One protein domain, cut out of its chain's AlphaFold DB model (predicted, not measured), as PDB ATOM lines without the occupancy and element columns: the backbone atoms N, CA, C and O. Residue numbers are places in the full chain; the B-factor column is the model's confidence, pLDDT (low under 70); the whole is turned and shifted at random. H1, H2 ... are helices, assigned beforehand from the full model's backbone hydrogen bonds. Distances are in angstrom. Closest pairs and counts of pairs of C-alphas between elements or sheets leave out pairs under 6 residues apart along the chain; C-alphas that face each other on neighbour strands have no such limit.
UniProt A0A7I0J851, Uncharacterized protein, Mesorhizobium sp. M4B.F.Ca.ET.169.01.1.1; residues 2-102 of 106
ATOM      1  N   ARG A   2     113.246 100.022 106.715       97.00
ATOM      2  CA  ARG A   2     111.970  99.595 106.083       97.00
ATOM      3  C   ARG A   2     111.576  98.131 106.286       97.00
ATOM      4  O   ARG A   2     110.451  97.867 106.696       97.00
ATOM      5  N   GLN A   3     112.515  97.202 106.123       97.75
ATOM      6  CA  GLN A   3     112.262  95.779 106.373       97.75
ATOM      7  C   GLN A   3     111.752  95.495 107.799       97.75
ATOM      8  O   GLN A   3     110.975  94.569 107.988       97.75
ATOM      9  N   HIS A   4     112.141  96.280 108.812       98.56
ATOM     10  CA  HIS A   4     111.595  96.117 110.161       98.56
ATOM     11  C   HIS A   4     110.099  96.445 110.214       98.56
ATOM     12  O   HIS A   4     109.364  95.721 110.874       98.56
ATOM     13  N   ALA A   5     109.631  97.473 109.500       98.62
ATOM     14  CA  ALA A   5     108.205  97.801 109.432       98.62
ATOM     15  C   ALA A   5     107.411  96.693 108.731       98.62
ATOM     16  O   ALA A   5     106.413  96.220 109.268       98.62
ATOM     17  N   GLU A   6     107.905  96.222 107.584       98.50
ATOM     18  CA  GLU A   6     107.289  95.131 106.819       98.50
ATOM     19  C   GLU A   6     107.227  93.829 107.627       98.50
ATOM     20  O   GLU A   6     106.174  93.204 107.741       98.50
ATOM     21  N   MET A   7     108.344  93.430 108.241       98.75
ATOM     22  CA  MET A   7     108.406  92.192 109.012       98.75
ATOM     23  C   MET A   7     107.616  92.283 110.319       98.75
ATOM     24  O   MET A   7     106.979  91.299 110.689       98.75
ATOM     25  N   ALA A   8     107.605  93.429 111.009       98.69
ATOM     26  CA  ALA A   8     106.769  93.613 112.195       98.69
ATOM     27  C   ALA A   8     105.277  93.476 111.852       98.69
ATOM     28  O   ALA A   8     104.570  92.742 112.544       98.69
ATOM     29  N   ALA A   9     104.820  94.115 110.768       98.69
ATOM     30  CA  ALA A   9     103.438  94.030 110.300       98.69
ATOM     31  C   ALA A   9     103.056  92.593 109.910       98.69
ATOM     32  O   ALA A   9     102.083  92.045 110.432       98.69
ATOM     33  N   LEU A  10     103.862  91.942 109.063       98.56
ATOM     34  CA  LEU A  10     103.610  90.577 108.596       98.56
ATOM     35  C   LEU A  10     103.568  89.566 109.749       98.56
ATOM     36  O   LEU A  10     102.639  88.761 109.849       98.56
ATOM     37  N   LEU A  11     104.581  89.582 110.618       98.56
ATOM     38  CA  LEU A  11     104.673  88.624 111.719       98.56
ATOM     39  C   LEU A  11     103.556  88.845 112.741       98.56
ATOM     40  O   LEU A  11     103.009  87.867 113.252       98.56
ATOM     41  N   TRP A  12     103.171  90.099 112.995       98.56
ATOM     42  CA  TRP A  12     102.018  90.391 113.840       98.56
ATOM     43  C   TRP A  12     100.712  89.877 113.229       98.56
ATOM     44  O   TRP A  12      99.915  89.283 113.947       98.56
ATOM     45  N   THR A  13     100.508  90.001 111.915       98.06
ATOM     46  CA  THR A  13      99.326  89.435 111.241       98.06
ATOM     47  C   THR A  13      99.257  87.910 111.398       98.06
ATOM     48  O   THR A  13      98.184  87.361 111.650       98.06
ATOM     49  N   ILE A  14     100.397  87.211 111.318       97.19
ATOM     50  CA  ILE A  14     100.472  85.761 111.577       97.19
ATOM     51  C   ILE A  14     100.115  85.449 113.036       97.19
ATOM     52  O   ILE A  14      99.339  84.530 113.297       97.19
ATOM     53  N   TYR A  15     100.656  86.224 113.980       97.50
ATOM     54  CA  TYR A  15     100.355  86.093 115.405       97.50
ATOM     55  C   TYR A  15      98.861  86.300 115.690       97.50
ATOM     56  O   TYR A  15      98.226  85.453 116.319       97.50
ATOM     57  N   ASP A  16      98.274  87.381 115.174       97.62
ATOM     58  CA  ASP A  16      96.866  87.709 115.371       97.62
ATOM     59  C   ASP A  16      95.940  86.632 114.796       97.62
ATOM     60  O   ASP A  16      94.994  86.200 115.461       97.62
ATOM     61  N   ARG A  17      96.260  86.140 113.592       96.25
ATOM     62  CA  ARG A  17      95.520  85.055 112.947       96.25
ATOM     63  C   ARG A  17      95.587  83.767 113.759       96.25
ATOM     64  O   ARG A  17      94.553  83.137 113.955       96.25
ATOM     65  N   HIS A  18      96.762  83.398 114.270       95.94
ATOM     66  CA  HIS A  18      96.895  82.213 115.115       95.94
ATOM     67  C   HIS A  18      96.054  82.321 116.395       95.94
ATOM     68  O   HIS A  18      95.404  81.356 116.780       95.94
ATOM     69  N   LEU A  19      95.991  83.501 117.022       94.75
ATOM     70  CA  LEU A  19      95.132  83.713 118.190       94.75
ATOM     71  C   LEU A  19      93.633  83.569 117.878       94.75
ATOM     72  O   LEU A  19      92.867  83.182 118.759       94.75
ATOM     73  N   LEU A  20      93.198  83.919 116.664       95.62
ATOM     74  CA  LEU A  20      91.803  83.774 116.231       95.62
ATOM     75  C   LEU A  20      91.477  82.342 115.788       95.62
ATOM     76  O   LEU A  20      90.366  81.863 116.016       95.62
ATOM     77  N   PHE A  21      92.444  81.660 115.176       95.81
ATOM     78  CA  PHE A  21      92.272  80.351 114.555       95.81
ATOM     79  C   PHE A  21      93.414  79.396 114.944       95.81
ATOM     80  O   PHE A  21      94.190  78.969 114.085       95.81
ATOM     81  N   PRO A  22      93.525  78.999 116.225       92.00
ATOM     82  CA  PRO A  22      94.656  78.196 116.705       92.00
ATOM     83  C   PRO A  22      94.762  76.825 116.020       92.00
ATOM     84  O   PRO A  22      95.844  76.253 115.929       92.00
ATOM     85  N   ASN A  23      93.652  76.316 115.479       92.69
ATOM     86  CA  ASN A  23      93.600  75.029 114.787       92.69
ATOM     87  C   ASN A  23      94.085  75.080 113.323       92.69
ATOM     88  O   ASN A  23      94.266  74.021 112.729       92.69
ATOM     89  N   GLU A  24      94.279  76.264 112.720       92.38
ATOM     90  CA  GLU A  24      94.774  76.376 111.332       92.38
ATOM     91  C   GLU A  24      96.258  76.002 111.206       92.38
ATOM     92  O   GLU A  24      96.700  75.579 110.140       92.38
ATOM     93  N   ASN A  25      97.030  76.157 112.282       86.31
ATOM     94  CA  ASN A  25      98.451  75.835 112.300       86.31
ATOM     95  C   ASN A  25      98.832  75.178 113.638       86.31
ATOM     96  O   ASN A  25      99.377  75.854 114.514       86.31
ATOM     97  N   PRO A  26      98.542  73.875 113.809       84.00
ATOM     98  CA  PRO A  26      98.869  73.148 115.035       84.00
ATOM     99  C   PRO A  26     100.383  73.028 115.265       84.00
ATOM    100  O   PRO A  26     100.809  72.833 116.400       84.00
ATOM    101  N   ASP A  27     101.192  73.190 114.213       88.62
ATOM    102  CA  ASP A  27     102.651  73.201 114.312       88.62
ATOM    103  C   ASP A  27     103.182  74.499 114.924       88.62
ATOM    104  O   ASP A  27     104.350  74.546 115.297       88.62
ATOM    105  N   LEU A  28     102.374  75.562 115.040       88.69
ATOM    106  CA  LEU A  28     102.740  76.764 115.790       88.69
ATOM    107  C   LEU A  28     102.455  76.556 117.284       88.69
ATOM    108  O   LEU A  28     101.559  77.162 117.863       88.69
ATOM    109  N   ASP A  29     103.233  75.663 117.891       91.62
ATOM    110  CA  ASP A  29     103.212  75.399 119.329       91.62
ATOM    111  C   ASP A  29     103.642  76.621 120.170       91.62
ATOM    112  O   ASP A  29     104.105  77.645 119.658       91.62
ATOM    113  N   ALA A  30     103.509  76.512 121.495       92.62
ATOM    114  CA  ALA A  30     103.825  77.599 122.422       92.62
ATOM    115  C   ALA A  30     105.277  78.110 122.303       92.62
ATOM    116  O   ALA A  30     105.526  79.304 122.459       92.62
ATOM    117  N   GLU A  31     106.234  77.230 121.998       96.00
ATOM    118  CA  GLU A  31     107.648  77.590 121.862       96.00
ATOM    119  C   GLU A  31     107.891  78.391 120.573       96.00
ATOM    120  O   GLU A  31     108.600  79.401 120.560       96.00
ATOM    121  N   ARG A  32     107.270  77.974 119.467       96.12
ATOM    122  CA  ARG A  32     107.326  78.697 118.192       96.12
ATOM    123  C   ARG A  32     106.558  80.010 118.252       96.12
ATOM    124  O   ARG A  32     107.014  80.981 117.651       96.12
ATOM    125  N   LEU A  33     105.448  80.054 118.984       96.31
ATOM    126  CA  LEU A  33     104.694  81.277 119.235       96.31
ATOM    127  C   LEU A  33     105.531  82.290 120.026       96.31
ATOM    128  O   LEU A  33     105.595  83.452 119.634       96.31
ATOM    129  N   ALA A  34     106.239  81.848 121.070       96.94
ATOM    130  CA  ALA A  34     107.154  82.705 121.825       96.94
ATOM    131  C   ALA A  34     108.252  83.297 120.923       96.94
ATOM    132  O   ALA A  34     108.440  84.511 120.896       96.94
ATOM    133  N   ARG A  35     108.891  82.476 120.077       97.94
ATOM    134  CA  ARG A  35     109.870  82.963 119.085       97.94
ATOM    135  C   ARG A  35     109.277  83.923 118.054       97.94
ATOM    136  O   ARG A  35     109.973  84.811 117.565       97.94
ATOM    137  N   LEU A  36     108.022  83.719 117.651       97.94
ATOM    138  CA  LEU A  36     107.334  84.636 116.743       97.94
ATOM    139  C   LEU A  36     107.164  86.008 117.405       97.94
ATOM    140  O   LEU A  36     107.483  87.015 116.778       97.94
ATOM    141  N   ILE A  37     106.731  86.030 118.666       98.19
ATOM    142  CA  ILE A  37     106.588  87.250 119.469       98.19
ATOM    143  C   ILE A  37     107.935  87.969 119.608       98.19
ATOM    144  O   ILE A  37     108.021  89.141 119.249       98.19
ATOM    145  N   GLU A  38     108.999  87.266 120.003       98.38
ATOM    146  CA  GLU A  38     110.350  87.843 120.118       98.38
ATOM    147  C   GLU A  38     110.815  88.502 118.809       98.38
ATOM    148  O   GLU A  38     111.406  89.582 118.814       98.38
ATOM    149  N   ARG A  39     110.517  87.884 117.657       98.56
ATOM    150  CA  ARG A  39     110.852  88.452 116.342       98.56
ATOM    151  C   ARG A  39     110.041  89.706 116.025       98.56
ATOM    152  O   ARG A  39     110.604  90.643 115.461       98.56
ATOM    153  N   ILE A  40     108.750  89.739 116.365       98.69
ATOM    154  CA  ILE A  40     107.922  90.947 116.215       98.69
ATOM    155  C   ILE A  40     108.533  92.078 117.046       98.69
ATOM    156  O   ILE A  40     108.774  93.167 116.527       98.69
ATOM    157  N   GLU A  41     108.833  91.804 118.314       98.50
ATOM    158  CA  GLU A  41     109.381  92.778 119.258       98.50
ATOM    159  C   GLU A  41     110.754  93.292 118.823       98.50
ATOM    160  O   GLU A  41     110.976  94.499 118.846       98.50
ATOM    161  N   ALA A  42     111.636  92.425 118.319       98.50
ATOM    162  CA  ALA A  42     112.929  92.829 117.768       98.50
ATOM    163  C   ALA A  42     112.787  93.741 116.537       98.50
ATOM    164  O   ALA A  42     113.562  94.685 116.353       98.50
ATOM    165  N   HIS A  43     111.791  93.494 115.679       98.69
ATOM    166  CA  HIS A  43     111.536  94.383 114.551       98.69
ATOM    167  C   HIS A  43     110.970  95.737 114.996       98.69
ATOM    168  O   HIS A  43     111.438  96.768 114.513       98.69
ATOM    169  N   LEU A  44     110.040  95.748 115.952       98.56
ATOM    170  CA  LEU A  44     109.518  96.977 116.548       98.56
ATOM    171  C   LEU A  44     110.618  97.780 117.254       98.56
ATOM    172  O   LEU A  44     110.682  98.996 117.083       98.56
ATOM    173  N   ASP A  45     111.513  97.119 117.987       98.25
ATOM    174  CA  ASP A  45     112.657  97.760 118.636       98.25
ATOM    175  C   ASP A  45     113.601  98.401 117.608       98.25
ATOM    176  O   ASP A  45     113.972  99.563 117.753       98.25
ATOM    177  N   GLY A  46     113.880  97.719 116.491       98.06
ATOM    178  CA  GLY A  46     114.654  98.295 115.386       98.06
ATOM    179  C   GLY A  46     114.053  99.585 114.808       98.06
ATOM    180  O   GLY A  46     114.794 100.496 114.439       98.06
ATOM    181  N   LEU A  47     112.720  99.705 114.765       98.38
ATOM    182  CA  LEU A  47     112.037 100.943 114.365       98.38
ATOM    183  C   LEU A  47     112.124 102.024 115.446       98.38
ATOM    184  O   LEU A  47     112.343 103.187 115.123       98.38
ATOM    185  N   VAL A  48     111.996 101.649 116.722       97.88
ATOM    186  CA  VAL A  48     112.167 102.573 117.855       97.88
ATOM    187  C   VAL A  48     113.581 103.155 117.870       97.88
ATOM    188  O   VAL A  48     113.737 104.360 118.058       97.88
ATOM    189  N   VAL A  49     114.602 102.327 117.639       97.94
ATOM    190  CA  VAL A  49     116.007 102.754 117.551       97.94
ATOM    191  C   VAL A  49     116.227 103.716 116.380       97.94
ATOM    192  O   VAL A  49     116.990 104.670 116.514       97.94
ATOM    193  N   ALA A  50     115.529 103.516 115.257       97.69
ATOM    194  CA  ALA A  50     115.566 104.424 114.110       97.69
ATOM    195  C   ALA A  50     114.843 105.770 114.356       97.69
ATOM    196  O   ALA A  50     114.955 106.692 113.548       97.69
ATOM    197  N   GLY A  51     114.112 105.916 115.467       96.75
ATOM    198  CA  GLY A  51     113.470 107.166 115.867       96.75
ATOM    199  C   GLY A  51     112.475 107.691 114.827       96.75
ATOM    200  O   GLY A  51     111.630 106.949 114.330       96.75
ATOM    201  N   ALA A  52     112.586 108.980 114.490       97.44
ATOM    202  CA  ALA A  52     111.675 109.651 113.558       97.44
ATOM    203  C   ALA A  52     111.642 109.001 112.162       97.44
ATOM    204  O   ALA A  52     110.579 108.936 111.554       97.44
ATOM    205  N   GLU A  53     112.773 108.474 111.681       98.19
ATOM    206  CA  GLU A  53     112.831 107.746 110.406       98.19
ATOM    207  C   GLU A  53     112.012 106.446 110.481       98.19
ATOM    208  O   GLU A  53     111.274 106.110 109.559       98.19
ATOM    209  N   GLY A  54     112.085 105.728 111.606       98.31
ATOM    210  CA  GLY A  54     111.277 104.529 111.836       98.31
ATOM    211  C   GLY A  54     109.773 104.823 111.850       98.31
ATOM    212  O   GLY A  54     108.993 104.068 111.267       98.31
ATOM    213  N   GLU A  55     109.368 105.933 112.473       98.25
ATOM    214  CA  GLU A  55     107.973 106.395 112.484       98.25
ATOM    215  C   GLU A  55     107.479 106.807 111.090       98.25
ATOM    216  O   GLU A  55     106.358 106.463 110.708       98.25
ATOM    217  N   GLU A  56     108.303 107.527 110.327       98.56
ATOM    218  CA  GLU A  56     107.993 107.932 108.955       98.56
ATOM    219  C   GLU A  56     107.824 106.721 108.042       98.56
ATOM    220  O   GLU A  56     106.793 106.597 107.386       98.56
ATOM    221  N   ILE A  57     108.759 105.772 108.086       98.56
ATOM    222  CA  ILE A  57     108.676 104.563 107.268       98.56
ATOM    223  C   ILE A  57     107.440 103.727 107.624       98.56
ATOM    224  O   ILE A  57     106.778 103.203 106.731       98.56
ATOM    225  N   ALA A  58     107.092 103.596 108.908       98.56
ATOM    226  CA  ALA A  58     105.871 102.892 109.302       98.56
ATOM    227  C   ALA A  58     104.608 103.575 108.746       98.56
ATOM    228  O   ALA A  58     103.684 102.891 108.304       98.56
ATOM    229  N   ARG A  59     104.576 104.916 108.734       98.38
ATOM    230  CA  ARG A  59     103.470 105.694 108.161       98.38
ATOM    231  C   ARG A  59     103.383 105.522 106.645       98.38
ATOM    232  O   ARG A  59     102.306 105.194 106.164       98.38
ATOM    233  N   GLU A  60     104.491 105.667 105.920       98.31
ATOM    234  CA  GLU A  60     104.543 105.427 104.468       98.31
ATOM    235  C   GLU A  60     104.076 104.011 104.122       98.31
ATOM    236  O   GLU A  60     103.324 103.807 103.171       98.31
ATOM    237  N   ARG A  61     104.486 103.020 104.926       97.88
ATOM    238  CA  ARG A  61     104.068 101.632 104.726       97.88
ATOM    239  C   ARG A  61     102.549 101.469 104.840       97.88
ATOM    240  O   ARG A  61     101.966 100.778 104.007       97.88
ATOM    241  N   PHE A  62     101.930 102.115 105.830       98.12
ATOM    242  CA  PHE A  62     100.477 102.118 106.013       98.12
ATOM    243  C   PHE A  62      99.735 102.899 104.920       98.12
ATOM    244  O   PHE A  62      98.667 102.476 104.495       98.12
ATOM    245  N   GLU A  63     100.290 104.010 104.437       97.12
ATOM    246  CA  GLU A  63      99.721 104.754 103.305       97.12
ATOM    247  C   GLU A  63      99.724 103.918 102.017       97.12
ATOM    248  O   GLU A  63      98.758 103.946 101.257       97.12
ATOM    249  N   GLU A  64     100.791 103.151 101.788       96.44
ATOM    250  CA  GLU A  64     100.936 102.274 100.623       96.44
ATOM    251  C   GLU A  64     100.069 101.004 100.742       96.44
ATOM    252  O   GLU A  64      99.513 100.540  99.748       96.44
ATOM    253  N   TYR A  65      99.928 100.451 101.952       95.69
ATOM    254  CA  TYR A  65      99.146  99.244 102.235       95.69
ATOM    255  C   TYR A  65      98.353  99.445 103.533       95.69
ATOM    256  O   TYR A  65      98.867  99.170 104.624       95.69
ATOM    257  N   PRO A  66      97.108  99.937 103.445       96.44
ATOM    258  CA  PRO A  66      96.309 100.272 104.614       96.44
ATOM    259  C   PRO A  66      95.667  99.027 105.240       96.44
ATOM    260  O   PRO A  66      94.446  98.893 105.291       96.44
ATOM    261  N   GLU A  67      96.495  98.101 105.721       96.81
ATOM    262  CA  GLU A  67      96.070  96.858 106.362       96.81
ATOM    263  C   GLU A  67      96.288  96.886 107.887       96.81
ATOM    264  O   GLU A  67      96.924  97.779 108.462       96.81
ATOM    265  N   ARG A  68      95.724  95.887 108.581       97.62
ATOM    266  CA  ARG A  68      95.755  95.791 110.053       97.62
ATOM    267  C   ARG A  68      97.181  95.769 110.608       97.62
ATOM    268  O   ARG A  68      97.413  96.372 111.654       97.62
ATOM    269  N   GLY A  69      98.099  95.066 109.941       98.25
ATOM    270  CA  GLY A  69      99.482  94.904 110.396       98.25
ATOM    271  C   GLY A  69     100.255  96.217 110.367       98.25
ATOM    272  O   GLY A  69     100.888  96.594 111.352       98.25
ATOM    273  N   GLU A  70     100.143  96.958 109.275       98.56
ATOM    274  CA  GLU A  70     100.774  98.258 109.084       98.56
ATOM    275  C   GLU A  70     100.227  99.278 110.087       98.56
ATOM    276  O   GLU A  70     100.998  99.957 110.772       98.56
ATOM    277  N   LEU A  71      98.901  99.329 110.259       98.50
ATOM    278  CA  LEU A  71      98.279 100.219 111.237       98.50
ATOM    279  C   LEU A  71      98.675  99.864 112.679       98.50
ATOM    280  O   LEU A  71      98.884 100.758 113.505       98.50
ATOM    281  N   PHE A  72      98.814  98.571 112.988       98.56
ATOM    282  CA  PHE A  72      99.319  98.109 114.278       98.56
ATOM    283  C   PHE A  72     100.724  98.654 114.552       98.56
ATOM    284  O   PHE A  72     100.942  99.240 115.615       98.56
ATOM    285  N   VAL A  73     101.652  98.543 113.596       98.50
ATOM    286  CA  VAL A  73     103.024  99.057 113.751       98.50
ATOM    287  C   VAL A  73     103.014 100.567 113.999       98.50
ATOM    288  O   VAL A  73     103.606 101.024 114.980       98.50
ATOM    289  N   VAL A  74     102.280 101.339 113.188       98.38
ATOM    290  CA  VAL A  74     102.145 102.800 113.364       98.38
ATOM    291  C   VAL A  74     101.655 103.147 114.770       98.38
ATOM    292  O   VAL A  74     102.184 104.055 115.417       98.38
ATOM    293  N   GLN A  75     100.643 102.433 115.264       97.50
ATOM    294  CA  GLN A  75     100.058 102.726 116.565       97.50
ATOM    295  C   GLN A  75     100.969 102.320 117.728       97.50
ATOM    296  O   GLN A  75     101.039 103.031 118.733       97.50
ATOM    297  N   VAL A  76     101.690 101.206 117.602       96.94
ATOM    298  CA  VAL A  76     102.623 100.733 118.628       96.94
ATOM    299  C   VAL A  76     103.800 101.689 118.803       96.94
ATOM    300  O   VAL A  76     104.177 101.970 119.946       96.94
ATOM    301  N   LEU A  77     104.342 102.251 117.717       97.00
ATOM    302  CA  LEU A  77     105.465 103.194 117.797       97.00
ATOM    303  C   LEU A  77     105.114 104.467 118.579       97.00
ATOM    304  O   LEU A  77     105.943 104.957 119.347       97.00
ATOM    305  N   LYS A  78     103.856 104.924 118.507       94.50
ATOM    306  CA  LYS A  78     103.344 106.070 119.287       94.50
ATOM    307  C   LYS A  78     103.275 105.810 120.794       94.50
ATOM    308  O   LYS A  78     103.133 106.749 121.582       94.50
ATOM    309  N   THR A  79     103.321 104.551 121.226       90.38
ATOM    310  CA  THR A  79     103.296 104.222 122.655       90.38
ATOM    311  C   THR A  79     104.619 104.609 123.311       90.38
ATOM    312  O   THR A  79     105.685 104.470 122.717       90.38
ATOM    313  N   LYS A  80     104.575 105.043 124.575       87.38
ATOM    314  CA  LYS A  80     105.783 105.334 125.371       87.38
ATOM    315  C   LYS A  80     106.291 104.132 126.179       87.38
ATOM    316  O   LYS A  80     107.347 104.226 126.797       87.38
ATOM    317  N   LYS A  81     105.544 103.018 126.218       88.00
ATOM    318  CA  LYS A  81     105.914 101.818 126.990       88.00
ATOM    319  C   LYS A  81     107.115 101.144 126.328       88.00
ATOM    320  O   LYS A  81     107.060 100.833 125.138       88.00
ATOM    321  N   ARG A  82     108.186 100.930 127.090       91.00
ATOM    322  CA  ARG A  82     109.384 100.201 126.660       91.00
ATOM    323  C   ARG A  82     109.819  99.228 127.772       91.00
ATOM    324  O   ARG A  82     109.741  99.625 128.937       91.00
ATOM    325  N   PRO A  83     110.263  97.999 127.445       89.19
ATOM    326  CA  PRO A  83     110.220  97.382 126.113       89.19
ATOM    327  C   PRO A  83     108.774  97.193 125.621       89.19
ATOM    328  O   PRO A  83     107.822  97.248 126.405       89.19
ATOM    329  N   ILE A  84     108.601  97.047 124.307       93.56
ATOM    330  CA  ILE A  84     107.301  96.692 123.736       93.56
ATOM    331  C   ILE A  84     107.127  95.191 123.941       93.56
ATOM    332  O   ILE A  84     107.890  94.420 123.379       93.56
ATOM    333  N   LEU A  85     106.144  94.810 124.754       95.38
ATOM    334  CA  LEU A  85     105.800  93.415 125.017       95.38
ATOM    335  C   LEU A  85     104.454  93.124 124.356       95.38
ATOM    336  O   LEU A  85     103.413  93.547 124.861       95.38
ATOM    337  N   VAL A  86     104.470  92.455 123.206       94.62
ATOM    338  CA  VAL A  86     103.268  92.186 122.397       94.62
ATOM    339  C   VAL A  86     102.325  91.235 123.134       94.62
ATOM    340  O   VAL A  86     101.106  91.381 123.038       94.62
ATOM    341  N   ALA A  87     102.873  90.313 123.928       93.44
ATOM    342  CA  ALA A  87     102.095  89.407 124.772       93.44
ATOM    343  C   ALA A  87     101.259  90.132 125.851       93.44
ATOM    344  O   ALA A  87     100.245  89.597 126.291       93.44
ATOM    345  N   ASP A  88     101.638  91.356 126.245       94.94
ATOM    346  CA  ASP A  88     100.909  92.156 127.244       94.94
ATOM    347  C   ASP A  88      99.694  92.895 126.655       94.94
ATOM    348  O   ASP A  88      98.963  93.578 127.381       94.94
ATOM    349  N   PHE A  89      99.506  92.866 125.335       95.25
ATOM    350  CA  PHE A  89      98.440  93.624 124.695       95.25
ATOM    351  C   PHE A  89      97.075  92.956 124.886       95.25
ATOM    352  O   PHE A  89      96.891  91.764 124.653       95.25
ATOM    353  N   ASP A  90      96.073  93.767 125.235       96.06
ATOM    354  CA  ASP A  90      94.662  93.382 125.160       96.06
ATOM    355  C   ASP A  90      94.263  93.269 123.680       96.06
ATOM    356  O   ASP A  90      93.827  94.238 123.052       96.06
ATOM    357  N   MET A  91      94.482  92.086 123.103       96.25
ATOM    358  CA  MET A  91      94.254  91.822 121.682       96.25
ATOM    359  C   MET A  91      92.813  92.116 121.232       96.25
ATOM    360  O   MET A  91      92.654  92.744 120.183       96.25
ATOM    361  N   PRO A  92      91.750  91.770 121.990       97.25
ATOM    362  CA  PRO A  92      90.393  92.222 121.679       97.25
ATOM    363  C   PRO A  92      90.262  93.744 121.542       97.25
ATOM    364  O   PRO A  92      89.628  94.231 120.600       97.25
ATOM    365  N   ARG A  93      90.872  94.515 122.451       97.38
ATOM    366  CA  ARG A  93      90.867  95.981 122.370       97.38
ATOM    367  C   ARG A  93      91.685  96.496 121.188       97.38
ATOM    368  O   ARG A  93      91.228  97.419 120.515       97.38
ATOM    369  N   VAL A  94      92.856  95.912 120.932       97.06
ATOM    370  CA  VAL A  94      93.708  96.257 119.783       97.06
ATOM    371  C   VAL A  94      92.947  96.041 118.478       97.06
ATOM    372  O   VAL A  94      92.820  96.976 117.695       97.06
ATOM    373  N   ARG A  95      92.356  94.858 118.272       97.62
ATOM    374  CA  ARG A  95      91.587  94.523 117.062       97.62
ATOM    375  C   ARG A  95      90.455  95.505 116.799       97.62
ATOM    376  O   ARG A  95      90.352  95.999 115.681       97.62
ATOM    377  N   ARG A  96      89.666  95.825 117.832       97.69
ATOM    378  CA  ARG A  96      88.568  96.797 117.738       97.69
ATOM    379  C   ARG A  96      89.071  98.179 117.341       97.69
ATOM    380  O   ARG A  96      88.449  98.844 116.522       97.69
ATOM    381  N   TRP A  97      90.176  98.625 117.936       97.50
ATOM    382  CA  TRP A  97      90.753  99.920 117.591       97.50
ATOM    383  C   TRP A  97      91.244  99.938 116.140       97.50
ATOM    384  O   TRP A  97      90.959 100.897 115.431       97.50
ATOM    385  N   LEU A  98      91.905  98.874 115.673       97.12
ATOM    386  CA  LEU A  98      92.351  98.765 114.281       97.12
ATOM    387  C   LEU A  98      91.162  98.824 113.316       97.12
ATOM    388  O   LEU A  98      91.164  99.648 112.413       97.12
ATOM    389  N   GLU A  99      90.112  98.036 113.552       96.00
ATOM    390  CA  GLU A  99      88.891  98.033 112.726       96.00
ATOM    391  C   GLU A  99      88.225  99.414 112.631       96.00
ATOM    392  O   GLU A  99      87.687  99.768 111.591       96.00
ATOM    393  N   GLN A 100      88.284 100.218 113.696       96.81
ATOM    394  CA  GLN A 100      87.718 101.573 113.723       96.81
ATOM    395  C   GLN A 100      88.582 102.629 113.019       96.81
ATOM    396  O   GLN A 100      88.084 103.720 112.747       96.81
ATOM    397  N   ASN A 101      89.869 102.349 112.794       96.75
ATOM    398  CA  ASN A 101      90.844 103.315 112.273       96.75
ATOM    399  C   ASN A 101      91.427 102.909 110.912       96.75
ATOM    400  O   ASN A 101      92.221 103.659 110.346       96.75
ATOM    401  N   LEU A 102      91.043 101.746 110.385       95.38
ATOM    402  CA  LEU A 102      91.302 101.393 108.998       95.38
ATOM    403  C   LEU A 102      90.413 102.224 108.065       95.38
ATOM    404  O   LEU A 102      89.258 102.504 108.408       95.38
TER     405      LEU A 102
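AT A GLANCE: This is residues 2 to 102 of the 106 residues of an uncharacterized protein of Mesorhizobium sp. M4B.F.Ca.ET.169.01.1.1 (UniProt A0A7I0J851). Two long helices, H1 and H2, form a hairpin that makes the longest axis of the model, and a second, shorter helical hairpin, H3 and H4, packs steeply across it near the end where H1 begins and H2 ends. H5 packs on H4 from the side away from H2 and H3, and residues 21 to 29, which join H1 to H2, make the far end of the long hairpin. The printed part has 101 residues with five named helices, H1 to H5 in that order along the chain, and no named strand; the class is all helix, with 73 of the 101 residues in the helices. The whole is compact, with a radius of gyration of the C-alphas of 13.0 A, and spans 38 by 27 by 23 A.

HOW THE PARTS SIT: Begin with H2, residues 30 to 49, the longest helix. H1, residues 2 to 20, touches it, with 22 pairs of C-alphas within 8 A, and the closest C-alphas of the two are those of His 4 and His 43, 4.7 A apart. They run opposite ways at a shallow tilt of 33 degrees, only just short of steep, and form a helical hairpin. Look next at the hub, H4, residues 68 to 77, which touches four other helices. It touches H1 at residues 5 to 13 alone, at a steep tilt of 64 degrees, opposite ways; the C-alphas of Ala 9 and Gly 69 are closest, at 4.1 A. It touches H2 at residues 44 to 48 alone, with the C-alphas of Val 48 and Leu 77 closest, at 6.7 A. H3, residues 52 to 64, forms the other helical hairpin with H4: they touch at a shallow tilt of 19 degrees, opposite ways, and the C-alphas of Phe 62 and Glu 70 are closest, at 4.9 A. H3 touches H1 at residues 2 to 6 alone, at a steep tilt of 62 degrees, with the C-alphas of Ala 5 and Ala 58 closest, at 5.6 A. H2 and H3 touch only at the corner by their link, where the C-alphas of Leu 47 and Gly 54 are 4.5 A apart. H5, residues 91 to 101, touches H4 about perpendicular, at 78 degrees, and the C-alphas of Arg 68 and Leu 98 are closest, at 6.2 A. H1 and H5 are close but not clearly touching, with the C-alphas of Asp 16 and Met 91 at 8.0 A. H5 is apart from H2 and from H3. In H1, H2, H3, H4 and H5 every O i to N i+4 pair is within hydrogen-bond range.

IN THESE COORDINATES: Find C-alpha 30 at (103.825, 77.599, 122.422); from there H2 runs 28.4 A to C-alpha 49 at (116.007, 102.754, 117.551). H1 starts at C-alpha 2, at (111.970, 99.595, 106.083), and measures 27.6 A to C-alpha 20. H3 measures 18.4 A from Ala 52 to Glu 64, and H4 14.5 A from Arg 68 to Leu 77. H5 runs 15.2 A from Met 91 to C-alpha 101 at (90.844, 103.315, 112.273).

THE WHOLE: Look at Asn 23 and Ala 52 for the two C-alphas farthest apart, at 39.1 A. The printed part runs from residue 2 to residue 102 without a cut. Residues 78 to 90 make the long link from H4 to H5, 13 residues with no named element. The link from H1 to H2 is short, and those from H2 to H3 and from H3 to H4 are tight. The B-factor column gives a mean pLDDT of 96.3 for the printed part, and no printed residue is under 70.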